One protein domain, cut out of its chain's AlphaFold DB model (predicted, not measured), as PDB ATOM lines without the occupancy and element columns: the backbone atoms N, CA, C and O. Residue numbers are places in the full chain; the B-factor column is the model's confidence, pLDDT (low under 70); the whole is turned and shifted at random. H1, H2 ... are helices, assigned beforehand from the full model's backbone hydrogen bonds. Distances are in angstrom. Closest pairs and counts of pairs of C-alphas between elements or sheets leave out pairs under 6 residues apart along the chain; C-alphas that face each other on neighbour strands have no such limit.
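What this domain is: This is residues 907 to 921 and 931 to 1065 of the 1156 residues of the protein "spermatogenesis-associated protein 5-like protein 1" of Cyclospora cayetanensis (UniProt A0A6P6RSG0). One long helix, H4, makes the spine of an elongated model, with shorter helices placed along its length, H1 and H8 packed on it toward its first residue, H5 toward its last, and H7 on its residues 978 to 990. Toward one end H8 crosses the spine and H3 packs on H8, while H1 and H2 make a pair packed on each other; toward the other end H5 folds back along H4, and H7, with H6 packed on it, crosses H4. The turn of residues 996 to 1003 sticks out at the far end. The printed part has 150 residues with eight named helices, H1 to H8 in chain order, and no named strand; the class is all helix. The whole is loose, with a radius of gyration of the C-alphas of 20.3 A, and spans 63 by 35 by 21 A.

Where its parts are: H4, residues 957 to 996, runs 58.2 A from C-alpha 957 at (-39.508, 11.376, -6.570) to C-alpha 996 at (-23.733, 50.128, -47.069). After it come H5, residues 1002 to 1010, H6, residues 1016 to 1026, H7, residues 1029 to 1047 and 24.5 A long, and H8, residues 1055 to 1064, which ends with C-alpha 1064 at (-43.538, 26.473, -9.781). Before it stand H1, residues 907 to 920 and 20.3 A long, H2, residues 931 to 941, and H3, residues 945 to 951.

How they stand to each other: H4 is the hub, touching four helices. With residues 978 to 990 alone it touches H7 at a steep tilt of 47 degrees, opposite ways; the closest C-alphas, of Phe 979 and Gly 1041, are 5.2 A apart. With residues 960 to 971 alone it touches H8 at a steep tilt of 62 degrees; the closest C-alphas, of Ala 963 and Ala 1061, are 5.2 A apart. H4 and H5 form a helical hairpin at a shallow tilt of 16 degrees, with C-alphas 988 and 1008 closest at 6.3 A. H1 and H4 only just touch, with 3 pairs of C-alphas within 8 A, the closest being Gly 907 and Asp 961 at 6.7 A. H6 and H7 form a helical hairpin, with C-alphas 1023 and 1030 closest at 5.6 A. H3 touches H8, with C-alphas 948 and 1059 closest at 6.7 A. H2 touches H1, with C-alphas 936 and 912 closest at 6.4 A, and is apart from H4. Every O i to N i+4 pair is within hydrogen-bond range in H1, H2, H3, H4, H6, H7 and H8, and 4 of 5 are in H5.

The domain as a whole: The C-alphas farthest apart, of Gly 954 and Gly 998, are 65.6 A apart. Residues 922 to 930 are not printed, and C-alphas 921 and 931 are 15.8 A apart across this cut. Of the links that are printed whole, H7 to H8 is short and the others are tight. The mean pLDDT of the printed part is 72.6; 52 residues are under 70, among them residues 998 to 1008 and 1022 to 1052, and H7 has a mean of 48.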
ATOM      1  N   GLY A 907     -30.923  12.191 -10.814       86.00
ATOM      2  CA  GLY A 907     -31.662  12.866 -11.884       86.00
ATOM      3  C   GLY A 907     -30.775  13.788 -12.725       86.00
ATOM      4  O   GLY A 907     -30.787  13.703 -13.953       86.00
ATOM      5  N   LEU A 908     -29.926  14.596 -12.079       86.56
ATOM      6  CA  LEU A 908     -28.943  15.441 -12.767       86.56
ATOM      7  C   LEU A 908     -27.910  14.611 -13.536       86.56
ATOM      8  O   LEU A 908     -27.557  14.982 -14.651       86.56
ATOM      9  N   ARG A 909     -27.455  13.469 -12.994       84.62
ATOM     10  CA  ARG A 909     -26.566  12.544 -13.724       84.62
ATOM     11  C   ARG A 909     -27.201  12.042 -15.016       84.62
ATOM     12  O   ARG A 909     -26.529  12.052 -16.043       84.62
ATOM     13  N   CYS A 910     -28.463  11.614 -14.968       80.88
ATOM     14  CA  CYS A 910     -29.183  11.140 -16.152       80.88
ATOM     15  C   CYS A 910     -29.338  12.258 -17.190       80.88
ATOM     16  O   CYS A 910     -28.921  12.096 -18.332       80.88
ATOM     17  N   MET A 911     -29.830  13.424 -16.770       80.81
ATOM     18  CA  MET A 911     -30.039  14.568 -17.659       80.81
ATOM     19  C   MET A 911     -28.732  15.066 -18.299       80.81
ATOM     20  O   MET A 911     -28.683  15.322 -19.501       80.81
ATOM     21  N   LEU A 912     -27.650  15.184 -17.522       79.19
ATOM     22  CA  LEU A 912     -26.349  15.621 -18.038       79.19
ATOM     23  C   LEU A 912     -25.727  14.586 -18.980       79.19
ATOM     24  O   LEU A 912     -25.109  14.973 -19.969       79.19
ATOM     25  N   ARG A 913     -25.908  13.285 -18.713       79.06
ATOM     26  CA  ARG A 913     -25.465  12.218 -19.619       79.06
ATOM     27  C   ARG A 913     -26.139  12.352 -20.986       79.06
ATOM     28  O   ARG A 913     -25.440  12.294 -21.996       79.06
ATOM     29  N   ASP A 914     -27.447  12.595 -21.014       73.81
ATOM     30  CA  ASP A 914     -28.209  12.750 -22.260       73.81
ATOM     31  C   ASP A 914     -27.747  13.981 -23.059       73.81
ATOM     32  O   ASP A 914     -27.535  13.900 -24.270       73.81
ATOM     33  N   ILE A 915     -27.510  15.107 -22.378       72.19
ATOM     34  CA  ILE A 915     -27.004  16.341 -23.002       72.19
ATOM     35  C   ILE A 915     -25.613  16.121 -23.617       72.19
ATOM     36  O   ILE A 915     -25.360  16.539 -24.748       72.19
ATOM     37  N   VAL A 916     -24.707  15.453 -22.899       70.94
ATOM     38  CA  VAL A 916     -23.340  15.209 -23.384       70.94
ATOM     39  C   VAL A 916     -23.330  14.213 -24.550       70.94
ATOM     40  O   VAL A 916     -22.619  14.432 -25.531       70.94
ATOM     41  N   GLN A 917     -24.166  13.169 -24.505       68.62
ATOM     42  CA  GLN A 917     -24.310  12.223 -25.619       68.62
ATOM     43  C   GLN A 917     -24.811  12.905 -26.902       68.62
ATOM     44  O   GLN A 917     -24.326  12.593 -27.991       68.62
ATOM     45  N   GLN A 918     -25.733  13.869 -26.793       66.00
ATOM     46  CA  GLN A 918     -26.214  14.643 -27.946       66.00
ATOM     47  C   GLN A 918     -25.126  15.538 -28.557       66.00
ATOM     48  O   GLN A 918     -25.062  15.669 -29.778       66.00
ATOM     49  N   GLN A 919     -24.245  16.114 -27.734       61.72
ATOM     50  CA  GLN A 919     -23.132  16.949 -28.206       61.72
ATOM     51  C   GLN A 919     -22.039  16.125 -28.911       61.72
ATOM     52  O   GLN A 919     -21.464  16.577 -29.900       61.72
ATOM     53  N   GLN A 920     -21.778  14.899 -28.450       56.22
ATOM     54  CA  GLN A 920     -20.724  14.033 -28.999       56.22
ATOM     55  C   GLN A 920     -21.144  13.228 -30.236       56.22
ATOM     56  O   GLN A 920     -20.285  12.749 -30.972       56.22
ATOM     57  N   GLY A 921     -22.442  13.148 -30.557       49.47
ATOM     58  CA  GLY A 921     -22.927  12.534 -31.803       49.47
ATOM     59  C   GLY A 921     -22.367  13.160 -33.095       49.47
ATOM     60  O   GLY A 921     -22.525  12.580 -34.168       49.47
ATOM     61  N   GLU A 931     -14.447   8.612 -18.808       67.12
ATOM     62  CA  GLU A 931     -14.151  10.054 -18.939       67.12
ATOM     63  C   GLU A 931     -15.438  10.901 -18.923       67.12
ATOM     64  O   GLU A 931     -15.510  11.974 -18.324       67.12
ATOM     65  N   LEU A 932     -16.510  10.368 -19.515       68.88
ATOM     66  CA  LEU A 932     -17.844  10.970 -19.496       68.88
ATOM     67  C   LEU A 932     -18.427  11.096 -18.082       68.88
ATOM     68  O   LEU A 932     -19.099  12.083 -17.779       68.88
ATOM     69  N   LEU A 933     -18.194  10.106 -17.217       70.12
ATOM     70  CA  LEU A 933     -18.703  10.123 -15.846       70.12
ATOM     71  C   LEU A 933     -17.971  11.167 -14.996       70.12
ATOM     72  O   LEU A 933     -18.630  11.879 -14.243       70.12
ATOM     73  N   GLU A 934     -16.659  11.325 -15.165       76.06
ATOM     74  CA  GLU A 934     -15.865  12.323 -14.430       76.06
ATOM     75  C   GLU A 934     -16.265  13.767 -14.785       76.06
ATOM     76  O   GLU A 934     -16.455  14.614 -13.903       76.06
ATOM     77  N   VAL A 935     -16.499  14.045 -16.073       75.62
ATOM     78  CA  VAL A 935     -16.998  15.357 -16.528       75.62
ATOM     79  C   VAL A 935     -18.390  15.650 -15.959       75.62
ATOM     80  O   VAL A 935     -18.682  16.779 -15.563       75.62
ATOM     81  N   VAL A 936     -19.264  14.646 -15.884       76.62
ATOM     82  CA  VAL A 936     -20.599  14.813 -15.292       76.62
ATOM     83  C   VAL A 936     -20.504  15.038 -13.780       76.62
ATOM     84  O   VAL A 936     -21.211  15.892 -13.243       76.62
ATOM     85  N   GLU A 937     -19.623  14.326 -13.079       79.25
ATOM     86  CA  GLU A 937     -19.466  14.462 -11.627       79.25
ATOM     87  C   GLU A 937     -18.899  15.818 -11.203       79.25
ATOM     88  O   GLU A 937     -19.407  16.402 -10.243       79.25
ATOM     89  N   SER A 938     -17.930  16.359 -11.940       78.50
ATOM     90  CA  SER A 938     -17.399  17.706 -11.681       78.50
ATOM     91  C   SER A 938     -18.463  18.800 -11.845       78.50
ATOM     92  O   SER A 938     -18.546  19.707 -11.017       78.50
ATOM     93  N   LYS A 939     -19.352  18.682 -12.841       76.12
ATOM     94  CA  LYS A 939     -20.492  19.602 -13.011       76.12
ATOM     95  C   LYS A 939     -21.517  19.485 -11.886       76.12
ATOM     96  O   LYS A 939     -22.096  20.485 -11.481       76.12
ATOM     97  N   ILE A 940     -21.739  18.288 -11.348       79.50
ATOM     98  CA  ILE A 940     -22.687  18.086 -10.241       79.50
ATOM     99  C   ILE A 940     -22.194  18.743  -8.950       79.50
ATOM    100  O   ILE A 940     -23.010  19.272  -8.201       79.50
ATOM    101  N   GLN A 941     -20.882  18.747  -8.700       78.88
ATOM    102  CA  GLN A 941     -20.299  19.390  -7.514       78.88
ATOM    103  C   GLN A 941     -20.528  20.909  -7.473       78.88
ATOM    104  O   GLN A 941     -20.463  21.499  -6.399       78.88
ATOM    105  N   GLN A 942     -20.827  21.540  -8.612       79.62
ATOM    106  CA  GLN A 942     -21.132  22.971  -8.688       79.62
ATOM    107  C   GLN A 942     -22.525  23.313  -8.131       79.62
ATOM    108  O   GLN A 942     -22.786  24.474  -7.824       79.62
ATOM    109  N   PHE A 943     -23.419  22.327  -7.991       81.44
ATOM    110  CA  PHE A 943     -24.764  22.540  -7.462       81.44
ATOM    111  C   PHE A 943     -24.825  22.283  -5.960       81.44
ATOM    112  O   PHE A 943     -24.439  21.221  -5.470       81.44
ATOM    113  N   ASP A 944     -25.433  23.218  -5.234       87.69
ATOM    114  CA  ASP A 944     -25.760  23.027  -3.824       87.69
ATOM    115  C   ASP A 944     -27.037  22.177  -3.669       87.69
ATOM    116  O   ASP A 944     -28.168  22.673  -3.619       87.69
ATOM    117  N   LEU A 945     -26.841  20.856  -3.643       86.88
ATOM    118  CA  LEU A 945     -27.907  19.851  -3.542       86.88
ATOM    119  C   LEU A 945     -28.659  19.897  -2.205       86.88
ATOM    120  O   LEU A 945     -29.825  19.499  -2.152       86.88
ATOM    121  N   LEU A 946     -28.009  20.360  -1.133       89.06
ATOM    122  CA  LEU A 946     -28.616  20.475   0.196       89.06
ATOM    123  C   LEU A 946     -29.754  21.492   0.165       89.06
ATOM    124  O   LEU A 946     -30.894  21.148   0.481       89.06
ATOM    125  N   ARG A 947     -29.459  22.700  -0.323       89.12
ATOM    126  CA  ARG A 947     -30.435  23.788  -0.436       89.12
ATOM    127  C   ARG A 947     -31.629  23.423  -1.321       89.12
ATOM    128  O   ARG A 947     -32.769  23.743  -1.000       89.12
ATOM    129  N   LEU A 948     -31.381  22.712  -2.421       89.06
ATOM    130  CA  LEU A 948     -32.437  22.230  -3.321       89.06
ATOM    131  C   LEU A 948     -33.360  21.209  -2.639       89.06
ATOM    132  O   LEU A 948     -34.576  21.239  -2.827       89.06
ATOM    133  N   ALA A 949     -32.797  20.320  -1.821       90.25
ATOM    134  CA  ALA A 949     -33.561  19.313  -1.090       90.25
ATOM    135  C   ALA A 949     -34.378  19.893   0.081       90.25
ATOM    136  O   ALA A 949     -35.393  19.297   0.459       90.25
ATOM    137  N   GLU A 950     -33.951  21.017   0.658       90.88
ATOM    138  CA  GLU A 950     -34.702  21.756   1.680       90.88
ATOM    139  C   GLU A 950     -35.929  22.457   1.086       90.88
ATOM    140  O   GLU A 950     -37.025  22.306   1.627       90.88
ATOM    141  N   GLU A 951     -35.780  23.141  -0.056       89.38
ATOM    142  CA  GLU A 951     -36.914  23.794  -0.736       89.38
ATOM    143  C   GLU A 951     -37.931  22.776  -1.291       89.38
ATOM    144  O   GLU A 951     -39.128  23.052  -1.319       89.38
ATOM    145  N   ALA A 952     -37.490  21.569  -1.660       88.94
ATOM    146  CA  ALA A 952     -38.348  20.488  -2.161       88.94
ATOM    147  C   ALA A 952     -39.032  19.657  -1.046       88.94
ATOM    148  O   ALA A 952     -39.184  18.436  -1.164       88.94
ATOM    149  N   HIS A 953     -39.418  20.271   0.076       87.88
ATOM    150  CA  HIS A 953     -40.099  19.554   1.159       87.88
ATOM    151  C   HIS A 953     -41.470  19.013   0.711       87.88
ATOM    152  O   HIS A 953     -42.292  19.736   0.153       87.88
ATOM    153  N   GLY A 954     -41.747  17.739   1.001       85.12
ATOM    154  CA  GLY A 954     -43.012  17.088   0.639       85.12
ATOM    155  C   GLY A 954     -43.100  16.632  -0.821       85.12
ATOM    156  O   GLY A 954     -44.130  16.100  -1.229       85.12
ATOM    157  N   PHE A 955     -42.035  16.813  -1.605       90.19
ATOM    158  CA  PHE A 955     -41.998  16.386  -2.998       90.19
ATOM    159  C   PHE A 955     -41.790  14.874  -3.076       90.19
ATOM    160  O   PHE A 955     -40.941  14.304  -2.385       90.19
ATOM    161  N   SER A 956     -42.546  14.221  -3.954       91.44
ATOM    162  CA  SER A 956     -42.278  12.841  -4.350       91.44
ATOM    163  C   SER A 956     -41.091  12.772  -5.322       91.44
ATOM    164  O   SER A 956     -40.664  13.778  -5.890       91.44
ATOM    165  N   GLY A 957     -40.562  11.569  -5.565       88.38
ATOM    166  CA  GLY A 957     -39.508  11.376  -6.570       88.38
ATOM    167  C   GLY A 957     -39.929  11.840  -7.972       88.38
ATOM    168  O   GLY A 957     -39.118  12.403  -8.702       88.38
ATOM    169  N   ALA A 958     -41.208  11.674  -8.321       88.56
ATOM    170  CA  ALA A 958     -41.783  12.153  -9.575       88.56
ATOM    171  C   ALA A 958     -41.902  13.684  -9.634       88.56
ATOM    172  O   ALA A 958     -41.701  14.251 -10.705       88.56
ATOM    173  N   ASP A 959     -42.176  14.351  -8.508       92.88
ATOM    174  CA  ASP A 959     -42.223  15.819  -8.441       92.88
ATOM    175  C   ASP A 959     -40.825  16.422  -8.633       92.88
ATOM    176  O   ASP A 959     -40.660  17.404  -9.351       92.88
ATOM    177  N   ILE A 960     -39.795  15.794  -8.052       91.25
ATOM    178  CA  ILE A 960     -38.390  16.186  -8.247       91.25
ATOM    179  C   ILE A 960     -37.977  16.015  -9.716       91.25
ATOM    180  O   ILE A 960     -37.363  16.903 -10.306       91.25
ATOM    181  N   ASP A 961     -38.345  14.891 -10.327       89.00
ATOM    182  CA  ASP A 961     -38.088  14.612 -11.742       89.00
ATOM    183  C   ASP A 961     -38.877  15.562 -12.673       89.00
ATOM    184  O   ASP A 961     -38.370  16.012 -13.701       89.00
ATOM    185  N   ALA A 962     -40.101  15.946 -12.296       90.19
ATOM    186  CA  ALA A 962     -40.876  16.973 -12.992       90.19
ATOM    187  C   ALA A 962     -40.224  18.361 -12.887       90.19
ATOM    188  O   ALA A 962     -40.130  19.054 -13.901       90.19
ATOM    189  N   ALA A 963     -39.708  18.735 -11.713       91.44
ATOM    190  CA  ALA A 963     -38.972  19.983 -11.522       91.44
ATOM    191  C   ALA A 963     -37.680  20.014 -12.361       91.44
ATOM    192  O   ALA A 963     -37.387  21.020 -13.004       91.44
ATOM    193  N   LEU A 964     -36.943  18.897 -12.436       89.94
ATOM    194  CA  LEU A 964     -35.765  18.762 -13.305       89.94
ATOM    195  C   LEU A 964     -36.125  18.914 -14.789       89.94
ATOM    196  O   LEU A 964     -35.467  19.668 -15.507       89.94
ATOM    197  N   ARG A 965     -37.199  18.258 -15.248       89.00
ATOM    198  CA  ARG A 965     -37.698  18.411 -16.625       89.00
ATOM    199  C   ARG A 965     -38.156  19.834 -16.928       89.00
ATOM    200  O   ARG A 965     -37.876  20.331 -18.014       89.00
ATOM    201  N   SER A 966     -38.835  20.488 -15.989       88.69
ATOM    202  CA  SER A 966     -39.259  21.883 -16.135       88.69
ATOM    203  C   SER A 966     -38.055  22.822 -16.231       88.69
ATOM    204  O   SER A 966     -38.026  23.678 -17.112       88.69
ATOM    205  N   ALA A 967     -37.015  22.609 -15.419       88.44
ATOM    206  CA  ALA A 967     -35.773  23.372 -15.513       88.44
ATOM    207  C   ALA A 967     -35.044  23.141 -16.851       88.44
ATOM    208  O   ALA A 967     -34.542  24.090 -17.453       88.44
ATOM    209  N   ALA A 968     -35.024  21.902 -17.352       85.00
ATOM    210  CA  ALA A 968     -34.466  21.583 -18.667       85.00
ATOM    211  C   ALA A 968     -35.269  22.224 -19.815       85.00
ATOM    212  O   ALA A 968     -34.681  22.740 -20.766       85.00
ATOM    213  N   ALA A 969     -36.602  22.238 -19.720       85.31
ATOM    214  CA  ALA A 969     -37.467  22.908 -20.689       85.31
ATOM    215  C   ALA A 969     -37.228  24.426 -20.697       85.31
ATOM    216  O   ALA A 969     -37.007  24.994 -21.762       85.31
ATOM    217  N   ALA A 970     -37.148  25.051 -19.518       83.06
ATOM    218  CA  ALA A 970     -36.810  26.469 -19.386       83.06
ATOM    219  C   ALA A 970     -35.417  26.786 -19.959       83.06
ATOM    220  O   ALA A 970     -35.198  27.849 -20.539       83.06
ATOM    221  N   LEU A 971     -34.456  25.862 -19.846       82.12
ATOM    222  CA  LEU A 971     -33.154  26.005 -20.498       82.12
ATOM    223  C   LEU A 971     -33.287  25.995 -22.027       82.12
ATOM    224  O   LEU A 971     -32.689  26.842 -22.687       82.12
ATOM    225  N   LEU A 972     -34.066  25.072 -22.597       81.31
ATOM    226  CA  LEU A 972     -34.290  25.006 -24.046       81.31
ATOM    227  C   LEU A 972     -35.044  26.232 -24.576       81.31
ATOM    228  O   LEU A 972     -34.737  26.695 -25.673       81.31
ATOM    229  N   GLU A 973     -35.990  26.770 -23.809       81.62
ATOM    230  CA  GLU A 973     -36.702  28.009 -24.147       81.62
ATOM    231  C   GLU A 973     -35.742  29.202 -24.195       81.62
ATOM    232  O   GLU A 973     -35.668  29.863 -25.229       81.62
ATOM    233  N   ASN A 974     -34.905  29.384 -23.167       79.81
ATOM    234  CA  ASN A 974     -33.878  30.435 -23.153       79.81
ATOM    235  C   ASN A 974     -32.878  30.293 -24.317       79.81
ATOM    236  O   ASN A 974     -32.488  31.280 -24.936       79.81
ATOM    237  N   GLN A 975     -32.462  29.064 -24.650       73.12
ATOM    238  CA  GLN A 975     -31.577  28.806 -25.796       73.12
ATOM    239  C   GLN A 975     -32.261  29.124 -27.127       73.12
ATOM    240  O   GLN A 975     -31.638  29.676 -28.035       73.12
ATOM    241  N   ARG A 976     -33.547  28.789 -27.253       77.38
ATOM    242  CA  ARG A 976     -34.339  29.105 -28.440       77.38
ATOM    243  C   ARG A 976     -34.487  30.616 -28.601       77.38
ATOM    244  O   ARG A 976     -34.319  31.103 -29.715       77.38
ATOM    245  N   GLU A 977     -34.767  31.344 -27.525       79.25
ATOM    246  CA  GLU A 977     -34.851  32.810 -27.526       79.25
ATOM    247  C   GLU A 977     -33.507  33.447 -27.885       79.25
ATOM    248  O   GLU A 977     -33.450  34.229 -28.833       79.25
ATOM    249  N   GLY A 978     -32.411  33.011 -27.256       75.62
ATOM    250  CA  GLY A 978     -31.063  33.475 -27.591       75.62
ATOM    251  C   GLY A 978     -30.662  33.179 -29.043       75.62
ATOM    252  O   GLY A 978     -30.052  34.017 -29.705       75.62
ATOM    253  N   PHE A 979     -31.056  32.023 -29.589       74.75
ATOM    254  CA  PHE A 979     -30.863  31.705 -31.008       74.75
ATOM    255  C   PHE A 979     -31.692  32.617 -31.923       74.75
ATOM    256  O   PHE A 979     -31.178  33.091 -32.935       74.75
ATOM    257  N   ILE A 980     -32.955  32.887 -31.575       78.31
ATOM    258  CA  ILE A 980     -33.824  33.795 -32.336       78.31
ATOM    259  C   ILE A 980     -33.242  35.211 -32.336       78.31
ATOM    260  O   ILE A 980     -33.181  35.834 -33.394       78.31
ATOM    261  N   GLU A 981     -32.774  35.709 -31.193       80.00
ATOM    262  CA  GLU A 981     -32.136  37.025 -31.084       80.00
ATOM    263  C   GLU A 981     -30.826  37.098 -31.877       80.00
ATOM    264  O   GLU A 981     -30.627  38.032 -32.657       80.00
ATOM    265  N   ALA A 982     -29.962  36.083 -31.767       74.81
ATOM    266  CA  ALA A 982     -28.730  36.004 -32.549       74.81
ATOM    267  C   ALA A 982     -29.013  35.979 -34.061       74.81
ATOM    268  O   ALA A 982     -28.324  36.642 -34.844       74.81
ATOM    269  N   LEU A 983     -30.055  35.256 -34.478       75.62
ATOM    270  CA  LEU A 983     -30.496  35.198 -35.867       75.62
ATOM    271  C   LEU A 983     -31.064  36.552 -36.327       75.62
ATOM    272  O   LEU A 983     -30.692  37.012 -37.406       75.62
ATOM    273  N   LYS A 984     -31.868  37.240 -35.500       80.81
ATOM    274  CA  LYS A 984     -32.333  38.617 -35.769       80.81
ATOM    275  C   LYS A 984     -31.154  39.572 -35.981       80.81
ATOM    276  O   LYS A 984     -31.154  40.326 -36.953       80.81
ATOM    277  N   ILE A 985     -30.124  39.508 -35.133       82.44
ATOM    278  CA  ILE A 985     -28.917  40.345 -35.248       82.44
ATOM    279  C   ILE A 985     -28.158  40.048 -36.550       82.44
ATOM    280  O   ILE A 985     -27.785  40.978 -37.263       82.44
ATOM    281  N   GLN A 986     -27.952  38.774 -36.896       74.50
ATOM    282  CA  GLN A 986     -27.261  38.377 -38.133       74.50
ATOM    283  C   GLN A 986     -28.024  38.824 -39.390       74.50
ATOM    284  O   GLN A 986     -27.420  39.348 -40.328       74.50
ATOM    285  N   VAL A 987     -29.354  38.676 -39.399       77.69
ATOM    286  CA  VAL A 987     -30.220  39.139 -40.496       77.69
ATOM    287  C   VAL A 987     -30.153  40.662 -40.632       77.69
ATOM    288  O   VAL A 987     -29.931  41.164 -41.734       77.69
ATOM    289  N   LYS A 988     -30.234  41.404 -39.519       80.94
ATOM    290  CA  LYS A 988     -30.051  42.866 -39.505       80.94
ATOM    291  C   LYS A 988     -28.686  43.289 -40.044       80.94
ATOM    292  O   LYS A 988     -28.613  44.194 -40.865       80.94
ATOM    293  N   GLN A 989     -27.606  42.622 -39.633       78.81
ATOM    294  CA  GLN A 989     -26.251  42.915 -40.114       78.81
ATOM    295  C   GLN A 989     -26.083  42.644 -41.615       78.81
ATOM    296  O   GLN A 989     -25.337  43.359 -42.284       78.81
ATOM    297  N   HIS A 990     -26.752  41.622 -42.154       74.38
ATOM    298  CA  HIS A 990     -26.731  41.324 -43.588       74.38
ATOM    299  C   HIS A 990     -27.445  42.410 -44.399       74.38
ATOM    300  O   HIS A 990     -26.845  42.957 -45.327       74.38
ATOM    301  N   PHE A 991     -28.654  42.805 -43.987       72.88
ATOM    302  CA  PHE A 991     -29.379  43.920 -44.606       72.88
ATOM    303  C   PHE A 991     -28.622  45.250 -44.477       72.88
ATOM    304  O   PHE A 991     -28.567  46.017 -45.437       72.88
ATOM    305  N   GLN A 992     -27.957  45.492 -43.342       75.19
ATOM    306  CA  GLN A 992     -27.123  46.678 -43.136       75.19
ATOM    307  C   GLN A 992     -25.920  46.712 -44.094       75.19
ATOM    308  O   GLN A 992     -25.681  47.724 -44.744       75.19
ATOM    309  N   LYS A 993     -25.211  45.590 -44.273       74.06
ATOM    310  CA  LYS A 993     -24.102  45.492 -45.241       74.06
ATOM    311  C   LYS A 993     -24.567  45.676 -46.690       74.06
ATOM    312  O   LYS A 993     -23.828  46.239 -47.495       74.06
ATOM    313  N   GLN A 994     -25.775  45.221 -47.031       68.94
ATOM    314  CA  GLN A 994     -26.366  45.459 -48.354       68.94
ATOM    315  C   GLN A 994     -26.690  46.944 -48.579       68.94
ATOM    316  O   GLN A 994     -26.409  47.462 -49.662       68.94
ATOM    317  N   LEU A 995     -27.194  47.635 -47.551       72.06
ATOM    318  CA  LEU A 995     -27.418  49.084 -47.571       72.06
ATOM    319  C   LEU A 995     -26.101  49.862 -47.740       72.06
ATOM    320  O   LEU A 995     -26.029  50.755 -48.586       72.06
ATOM    321  N   ASP A 996     -25.051  49.478 -47.012       69.94
ATOM    322  CA  ASP A 996     -23.733  50.128 -47.069       69.94
ATOM    323  C   ASP A 996     -23.010  49.886 -48.414       69.94
ATOM    324  O   ASP A 996     -22.229  50.723 -48.864       69.94
ATOM    325  N   SER A 997     -23.306  48.776 -49.107       71.81
ATOM    326  CA  SER A 997     -22.755  48.451 -50.438       71.81
ATOM    327  C   SER A 997     -23.371  49.239 -51.611       71.81
ATOM    328  O   SER A 997     -23.039  48.988 -52.769       71.81
ATOM    329  N   GLY A 998     -24.246  50.214 -51.333       57.16
ATOM    330  CA  GLY A 998     -24.733  51.191 -52.315       57.16
ATOM    331  C   GLY A 998     -26.023  50.818 -53.055       57.16
ATOM    332  O   GLY A 998     -26.504  51.609 -53.868       57.16
ATOM    333  N   SER A 999     -26.648  49.671 -52.760       56.16
ATOM    334  CA  SER A 999     -27.985  49.341 -53.277       56.16
ATOM    335  C   SER A 999     -29.065  49.987 -52.399       56.16
ATOM    336  O   SER A 999     -29.715  49.344 -51.576       56.16
ATOM    337  N   SER A1000     -29.228  51.305 -52.525       55.91
ATOM    338  CA  SER A1000     -30.270  52.040 -51.800       55.91
ATOM    339  C   SER A1000     -31.658  51.722 -52.371       55.91
ATOM    340  O   SER A1000     -32.132  52.334 -53.324       55.91
ATOM    341  N   THR A1001     -32.346  50.751 -51.772       56.75
ATOM    342  CA  THR A1001     -33.798  50.614 -51.929       56.75
ATOM    343  C   THR A1001     -34.467  51.016 -50.620       56.75
ATOM    344  O   THR A1001     -34.136  50.511 -49.551       56.75
ATOM    345  N   PHE A1002     -35.434  51.931 -50.698       57.59
ATOM    346  CA  PHE A1002     -36.308  52.319 -49.580       57.59
ATOM    347  C   PHE A1002     -36.938  51.090 -48.883       57.59
ATOM    348  O   PHE A1002     -37.121  51.079 -47.670       57.59
ATOM    349  N   ALA A1003     -37.152  50.010 -49.645       58.97
ATOM    350  CA  ALA A1003     -37.624  48.713 -49.171       58.97
ATOM    351  C   ALA A1003     -36.686  48.025 -48.159       58.97
ATOM    352  O   ALA A1003     -37.173  47.417 -47.212       58.97
ATOM    353  N   ALA A1004     -35.361  48.137 -48.306       59.16
ATOM    354  CA  ALA A1004     -34.415  47.509 -47.379       59.16
ATOM    355  C   ALA A1004     -34.398  48.197 -46.001       59.16
ATOM    356  O   ALA A1004     -34.187  47.540 -44.984       59.16
ATOM    357  N   LYS A1005     -34.676  49.507 -45.953       65.38
ATOM    358  CA  LYS A1005     -34.778  50.270 -44.698       65.38
ATOM    359  C   LYS A1005     -36.089  49.975 -43.955       65.38
ATOM    360  O   LYS A1005     -36.050  49.777 -42.749       65.38
ATOM    361  N   ALA A1006     -37.205  49.855 -44.682       65.25
ATOM    362  CA  ALA A1006     -38.490  49.414 -44.127       65.25
ATOM    363  C   ALA A1006     -38.435  47.959 -43.617       65.25
ATOM    364  O   ALA A1006     -38.900  47.663 -42.520       65.25
ATOM    365  N   ALA A1007     -37.773  47.063 -44.359       64.56
ATOM    366  CA  ALA A1007     -37.570  45.679 -43.933       64.56
ATOM    367  C   ALA A1007     -36.737  45.569 -42.641       64.56
ATOM    368  O   ALA A1007     -36.972  44.667 -41.844       64.56
ATOM    369  N   LEU A1008     -35.788  46.483 -42.400       69.12
ATOM    370  CA  LEU A1008     -34.973  46.490 -41.178       69.12
ATOM    371  C   LEU A1008     -35.804  46.799 -39.918       69.12
ATOM    372  O   LEU A1008     -35.530  46.231 -38.859       69.12
ATOM    373  N   GLU A1009     -36.809  47.672 -40.040       70.06
ATOM    374  CA  GLU A1009     -37.741  48.025 -38.956       70.06
ATOM    375  C   GLU A1009     -38.763  46.905 -38.692       70.06
ATOM    376  O   GLU A1009     -39.121  46.654 -37.542       70.06
ATOM    377  N   GLU A1010     -39.171  46.160 -39.726       75.75
ATOM    378  CA  GLU A1010     -40.097  45.027 -39.582       75.75
ATOM    379  C   GLU A1010     -39.445  43.768 -38.974       75.75
ATOM    380  O   GLU A1010     -40.136  42.968 -38.342       75.75
ATOM    381  N   VAL A1011     -38.121  43.586 -39.091       73.50
ATOM    382  CA  VAL A1011     -37.410  42.376 -38.615       73.50
ATOM    383  C   VAL A1011     -37.554  42.128 -37.108       73.50
ATOM    384  O   VAL A1011     -37.547  40.971 -36.674       73.50
ATOM    385  N   ASP A1012     -37.724  43.175 -36.301       75.19
ATOM    386  CA  ASP A1012     -37.928  43.019 -34.856       75.19
ATOM    387  C   ASP A1012     -39.298  42.442 -34.496       75.19
ATOM    388  O   ASP A1012     -39.397  41.695 -33.515       75.19
ATOM    389  N   ALA A1013     -40.313  42.723 -35.318       78.88
ATOM    390  CA  ALA A1013     -41.694  42.290 -35.124       78.88
ATOM    391  C   ALA A1013     -41.971  40.870 -35.650       78.88
ATOM    392  O   ALA A1013     -42.989  40.274 -35.301       78.88
ATOM    393  N   LEU A1014     -41.072  40.311 -36.465       78.31
ATOM    394  CA  LEU A1014     -41.259  38.992 -37.062       78.31
ATOM    395  C   LEU A1014     -41.145  37.859 -36.040       78.31
ATOM    396  O   LEU A1014     -40.248  37.822 -35.183       78.31
ATOM    397  N   SER A1015     -42.026  36.874 -36.196       77.69
ATOM    398  CA  SER A1015     -41.966  35.625 -35.446       77.69
ATOM    399  C   SER A1015     -40.774  34.763 -35.882       77.69
ATOM    400  O   SER A1015     -40.276  34.844 -37.007       77.69
ATOM    401  N   ALA A1016     -40.326  33.866 -34.998       67.81
ATOM    402  CA  ALA A1016     -39.221  32.941 -35.272       67.81
ATOM    403  C   ALA A1016     -39.429  32.099 -36.547       67.81
ATOM    404  O   ALA A1016     -38.476  31.796 -37.265       67.81
ATOM    405  N   TYR A1017     -40.682  31.740 -36.838       75.50
ATOM    406  CA  TYR A1017     -41.047  30.979 -38.028       75.50
ATOM    407  C   TYR A1017     -40.936  31.822 -39.302       75.50
ATOM    408  O   TYR A1017     -40.402  31.358 -40.309       75.50
ATOM    409  N   GLU A1018     -41.381  33.078 -39.253       76.56
ATOM    410  CA  GLU A1018     -41.270  34.014 -40.375       76.56
ATOM    411  C   GLU A1018     -39.811  34.365 -40.670       76.56
ATOM    412  O   GLU A1018     -39.417  34.376 -41.838       76.56
ATOM    413  N   LEU A1019     -38.988  34.538 -39.631       71.06
ATOM    414  CA  LEU A1019     -37.541  34.733 -39.756       71.06
ATOM    415  C   LEU A1019     -36.855  33.532 -40.415       71.06
ATOM    416  O   LEU A1019     -36.087  33.697 -41.363       71.06
ATOM    417  N   TYR A1020     -37.176  32.310 -39.981       70.44
ATOM    418  CA  TYR A1020     -36.626  31.099 -40.593       70.44
ATOM    419  C   TYR A1020     -37.094  30.924 -42.051       70.44
ATOM    420  O   TYR A1020     -36.307  30.567 -42.933       70.44
ATOM    421  N   ALA A1021     -38.359  31.243 -42.342       73.06
ATOM    422  CA  ALA A1021     -38.912  31.222 -43.694       73.06
ATOM    423  C   ALA A1021     -38.299  32.299 -44.610       73.06
ATOM    424  O   ALA A1021     -38.172  32.068 -45.816       73.06
ATOM    425  N   LEU A1022     -37.907  33.457 -44.071       69.31
ATOM    426  CA  LEU A1022     -37.155  34.486 -44.797       69.31
ATOM    427  C   LEU A1022     -35.734  34.016 -45.128       69.31
ATOM    428  O   LEU A1022     -35.317  34.130 -46.282       69.31
ATOM    429  N   CYS A1023     -35.030  33.389 -44.178       66.50
ATOM    430  CA  CYS A1023     -33.724  32.763 -44.429       66.50
ATOM    431  C   CYS A1023     -33.801  31.661 -45.506       66.50
ATOM    432  O   CYS A1023     -32.877  31.495 -46.306       66.50
ATOM    433  N   GLY A1024     -34.914  30.922 -45.558       66.88
ATOM    434  CA  GLY A1024     -35.177  29.915 -46.587       66.88
ATOM    435  C   GLY A1024     -35.417  30.498 -47.985       66.88
ATOM    436  O   GLY A1024     -34.937  29.920 -48.964       66.88
ATOM    437  N   ARG A1025     -36.121  31.639 -48.066       66.75
ATOM    438  CA  ARG A1025     -36.506  32.326 -49.315       66.75
ATOM    439  C   ARG A1025     -35.378  33.140 -49.955       66.75
ATOM    440  O   ARG A1025     -35.294  33.163 -51.177       66.75
ATOM    441  N   LEU A1026     -34.510  33.771 -49.163       63.34
ATOM    442  CA  LEU A1026     -33.482  34.694 -49.673       63.34
ATOM    443  C   LEU A1026     -32.166  34.018 -50.125       63.34
ATOM    444  O   LEU A1026     -31.346  34.670 -50.759       63.34
ATOM    445  N   GLY A1027     -31.994  32.709 -49.887       53.97
ATOM    446  CA  GLY A1027     -30.985  31.858 -50.544       53.97
ATOM    447  C   GLY A1027     -29.502  32.096 -50.186       53.97
ATOM    448  O   GLY A1027     -29.071  33.197 -49.861       53.97
ATOM    449  N   GLY A1028     -28.701  31.020 -50.252       57.88
ATOM    450  CA  GLY A1028     -27.222  30.996 -50.259       57.88
ATOM    451  C   GLY A1028     -26.494  31.715 -49.113       57.88
ATOM    452  O   GLY A1028     -26.059  31.084 -48.153       57.88
ATOM    453  N   SER A1029     -26.370  33.041 -49.215       56.84
ATOM    454  CA  SER A1029     -25.636  33.907 -48.281       56.84
ATOM    455  C   SER A1029     -26.308  34.020 -46.906       56.84
ATOM    456  O   SER A1029     -25.625  34.079 -45.888       56.84
ATOM    457  N   LEU A1030     -27.643  33.969 -46.845       58.97
ATOM    458  CA  LEU A1030     -28.370  33.935 -45.568       58.97
ATOM    459  C   LEU A1030     -28.460  32.523 -44.973       58.97
ATOM    460  O   LEU A1030     -28.691  32.390 -43.778       58.97
ATOM    461  N   ARG A1031     -28.231  31.462 -45.763       59.28
ATOM    462  CA  ARG A1031     -28.093  30.094 -45.229       59.28
ATOM    463  C   ARG A1031     -26.751  29.895 -44.549       59.28
ATOM    464  O   ARG A1031     -26.722  29.258 -43.505       59.28
ATOM    465  N   SER A1032     -25.672  30.470 -45.086       57.47
ATOM    466  CA  SER A1032     -24.400  30.528 -44.364       57.47
ATOM    467  C   SER A1032     -24.490  31.449 -43.148       57.47
ATOM    468  O   SER A1032     -23.898  31.115 -42.136       57.47
ATOM    469  N   ALA A1033     -25.297  32.521 -43.179       56.00
ATOM    470  CA  ALA A1033     -25.588  33.344 -41.999       56.00
ATOM    471  C   ALA A1033     -26.475  32.631 -40.961       56.00
ATOM    472  O   ALA A1033     -26.247  32.789 -39.773       56.00
ATOM    473  N   ALA A1034     -27.444  31.807 -41.374       56.28
ATOM    474  CA  ALA A1034     -28.254  30.978 -40.478       56.28
ATOM    475  C   ALA A1034     -27.450  29.793 -39.918       56.28
ATOM    476  O   ALA A1034     -27.599  29.449 -38.751       56.28
ATOM    477  N   ALA A1035     -26.549  29.207 -40.712       56.94
ATOM    478  CA  ALA A1035     -25.563  28.232 -40.252       56.94
ATOM    479  C   ALA A1035     -24.514  28.883 -39.340       56.94
ATOM    480  O   ALA A1035     -24.122  28.281 -38.350       56.94
ATOM    481  N   ALA A1036     -24.117  30.128 -39.614       55.03
ATOM    482  CA  ALA A1036     -23.261  30.931 -38.753       55.03
ATOM    483  C   ALA A1036     -24.004  31.406 -37.504       55.03
ATOM    484  O   ALA A1036     -23.367  31.504 -36.480       55.03
ATOM    485  N   ALA A1037     -25.319  31.629 -37.531       54.09
ATOM    486  CA  ALA A1037     -26.161  31.890 -36.362       54.09
ATOM    487  C   ALA A1037     -26.448  30.604 -35.578       54.09
ATOM    488  O   ALA A1037     -26.611  30.656 -34.369       54.09
ATOM    489  N   ALA A1038     -26.447  29.435 -36.219       51.94
ATOM    490  CA  ALA A1038     -26.445  28.142 -35.538       51.94
ATOM    491  C   ALA A1038     -25.068  27.844 -34.927       51.94
ATOM    492  O   ALA A1038     -24.988  27.329 -33.819       51.94
ATOM    493  N   ALA A1039     -23.987  28.251 -35.596       50.53
ATOM    494  CA  ALA A1039     -22.622  28.167 -35.093       50.53
ATOM    495  C   ALA A1039     -22.267  29.298 -34.116       50.53
ATOM    496  O   ALA A1039     -21.355  29.112 -33.332       50.53
ATOM    497  N   ALA A1040     -22.968  30.439 -34.123       46.62
ATOM    498  CA  ALA A1040     -22.791  31.599 -33.242       46.62
ATOM    499  C   ALA A1040     -23.801  31.619 -32.101       46.62
ATOM    500  O   ALA A1040     -23.458  32.047 -31.017       46.62
ATOM    501  N   GLY A1041     -24.995  31.068 -32.286       44.88
ATOM    502  CA  GLY A1041     -25.809  30.535 -31.198       44.88
ATOM    503  C   GLY A1041     -25.070  29.373 -30.537       44.88
ATOM    504  O   GLY A1041     -25.008  29.306 -29.321       44.88
ATOM    505  N   GLY A1042     -24.369  28.554 -31.331       41.28
ATOM    506  CA  GLY A1042     -23.408  27.564 -30.854       41.28
ATOM    507  C   GLY A1042     -22.129  28.151 -30.241       41.28
ATOM    508  O   GLY A1042     -21.602  27.541 -29.329       41.28
ATOM    509  N   SER A1043     -21.641  29.321 -30.678       36.28
ATOM    510  CA  SER A1043     -20.367  29.930 -30.239       36.28
ATOM    511  C   SER A1043     -20.549  30.951 -29.116       36.28
ATOM    512  O   SER A1043     -19.703  31.035 -28.242       36.28
ATOM    513  N   ALA A1044     -21.688  31.632 -29.023       35.19
ATOM    514  CA  ALA A1044     -22.117  32.330 -27.814       35.19
ATOM    515  C   ALA A1044     -22.472  31.315 -26.712       35.19
ATOM    516  O   ALA A1044     -22.127  31.543 -25.556       35.19
ATOM    517  N   ALA A1045     -23.028  30.147 -27.070       37.38
ATOM    518  CA  ALA A1045     -23.165  29.003 -26.162       37.38
ATOM    519  C   ALA A1045     -21.859  28.202 -25.939       37.38
ATOM    520  O   ALA A1045     -21.793  27.410 -24.999       37.38
ATOM    521  N   ALA A1046     -20.813  28.381 -26.760       35.09
ATOM    522  CA  ALA A1046     -19.501  27.743 -26.558       35.09
ATOM    523  C   ALA A1046     -18.499  28.652 -25.829       35.09
ATOM    524  O   ALA A1046     -17.658  28.146 -25.092       35.09
ATOM    525  N   ALA A1047     -18.592  29.975 -25.988       30.80
ATOM    526  CA  ALA A1047     -17.776  30.958 -25.278       30.80
ATOM    527  C   ALA A1047     -18.327  31.252 -23.871       30.80
ATOM    528  O   ALA A1047     -17.556  31.580 -22.973       30.80
ATOM    529  N   ALA A1048     -19.630  31.047 -23.649       36.00
ATOM    530  CA  ALA A1048     -20.239  30.947 -22.327       36.00
ATOM    531  C   ALA A1048     -20.822  29.538 -22.128       36.00
ATOM    532  O   ALA A1048     -21.995  29.301 -22.380       36.00
ATOM    533  N   GLY A1049     -19.977  28.599 -21.692       38.81
ATOM    534  CA  GLY A1049     -20.385  27.393 -20.961       38.81
ATOM    535  C   GLY A1049     -21.530  26.565 -21.562       38.81
ATOM    536  O   GLY A1049     -22.684  26.705 -21.169       38.81
ATOM    537  N   ALA A1050     -21.171  25.606 -22.414       44.25
ATOM    538  CA  ALA A1050     -21.990  24.482 -22.869       44.25
ATOM    539  C   ALA A1050     -23.144  24.091 -21.919       44.25
ATOM    540  O   ALA A1050     -22.867  23.541 -20.854       44.25
ATOM    541  N   LEU A1051     -24.408  24.306 -22.327       52.47
ATOM    542  CA  LEU A1051     -25.628  23.809 -21.655       52.47
ATOM    543  C   LEU A1051     -25.499  23.769 -20.113       52.47
ATOM    544  O   LEU A1051     -25.673  22.724 -19.480       52.47
ATOM    545  N   GLN A1052     -25.113  24.888 -19.496       63.25
ATOM    546  CA  GLN A1052     -24.989  24.959 -18.043       63.25
ATOM    547  C   GLN A1052     -26.350  25.292 -17.437       63.25
ATOM    548  O   GLN A1052     -26.790  26.439 -17.430       63.25
ATOM    549  N   LEU A1053     -27.032  24.262 -16.936       71.81
ATOM    550  CA  LEU A1053     -28.190  24.438 -16.069       71.81
ATOM    551  C   LEU A1053     -27.762  25.279 -14.855       71.81
ATOM    552  O   LEU A1053     -26.786  24.944 -14.191       71.81
ATOM    553  N   THR A1054     -28.458  26.374 -14.561       81.75
ATOM    554  CA  THR A1054     -28.122  27.206 -13.392       81.75
ATOM    555  C   THR A1054     -28.915  26.764 -12.163       81.75
ATOM    556  O   THR A1054     -30.052  26.299 -12.265       81.75
ATOM    557  N   GLN A1055     -28.348  26.949 -10.967       83.94
ATOM    558  CA  GLN A1055     -29.052  26.638  -9.717       83.94
ATOM    559  C   GLN A1055     -30.349  27.456  -9.561       83.94
ATOM    560  O   GLN A1055     -31.342  26.939  -9.055       83.94
ATOM    561  N   GLN A1056     -30.368  28.712 -10.021       84.50
ATOM    562  CA  GLN A1056     -31.544  29.586  -9.931       84.50
ATOM    563  C   GLN A1056     -32.711  29.094 -10.796       84.50
ATOM    564  O   GLN A1056     -33.851  29.129 -10.339       84.50
ATOM    565  N   GLN A1057     -32.437  28.585 -12.000       85.12
ATOM    566  CA  GLN A1057     -33.465  27.982 -12.858       85.12
ATOM    567  C   GLN A1057     -34.088  26.746 -12.201       85.12
ATOM    568  O   GLN A1057     -35.305  26.575 -12.242       85.12
ATOM    569  N   LEU A1058     -33.274  25.918 -11.536       87.06
ATOM    570  CA  LEU A1058     -33.775  24.749 -10.816       87.06
ATOM    571  C   LEU A1058     -34.625  25.148  -9.595       87.06
ATOM    572  O   LEU A1058     -35.702  24.595  -9.394       87.06
ATOM    573  N   LEU A1059     -34.187  26.143  -8.814       89.38
ATOM    574  CA  LEU A1059     -34.968  26.683  -7.692       89.38
ATOM    575  C   LEU A1059     -36.300  27.284  -8.162       89.38
ATOM    576  O   LEU A1059     -37.336  27.071  -7.533       89.38
ATOM    577  N   HIS A1060     -36.296  28.000  -9.289       89.31
ATOM    578  CA  HIS A1060     -37.525  28.523  -9.877       89.31
ATOM    579  C   HIS A1060     -38.480  27.391 -10.276       89.31
ATOM    580  O   HIS A1060     -39.655  27.451  -9.919       89.31
ATOM    581  N   ALA A1061     -37.970  26.334 -10.914       88.44
ATOM    582  CA  ALA A1061     -38.760  25.165 -11.295       88.44
ATOM    583  C   ALA A1061     -39.348  24.414 -10.086       88.44
ATOM    584  O   ALA A1061     -40.494  23.967 -10.127       88.44
ATOM    585  N   ILE A1062     -38.608  24.304  -8.976       90.50
ATOM    586  CA  ILE A1062     -39.127  23.706  -7.734       90.50
ATOM    587  C   ILE A1062     -40.306  24.529  -7.204       90.50
ATOM    588  O   ILE A1062     -41.336  23.965  -6.853       90.50
ATOM    589  N   ARG A1063     -40.199  25.862  -7.208       89.56
ATOM    590  CA  ARG A1063     -41.253  26.758  -6.695       89.56
ATOM    591  C   ARG A1063     -42.509  26.790  -7.563       89.56
ATOM    592  O   ARG A1063     -43.588  27.069  -7.047       89.56
ATOM    593  N   THR A1064     -42.388  26.537  -8.864       89.19
ATOM    594  CA  THR A1064     -43.538  26.473  -9.781       89.19
ATOM    595  C   THR A1064     -44.213  25.101  -9.787       89.19
ATOM    596  O   THR A1064     -45.393  25.000 -10.132       89.19
ATOM    597  N   THR A1065     -43.502  24.047  -9.375       87.38
ATOM    598  CA  THR A1065     -44.025  22.678  -9.329       87.38
ATOM    599  C   THR A1065     -44.923  22.477  -8.104       87.38
ATOM    600  O   THR A1065     -44.560  22.816  -6.981       87.38
TER     601      THR A1065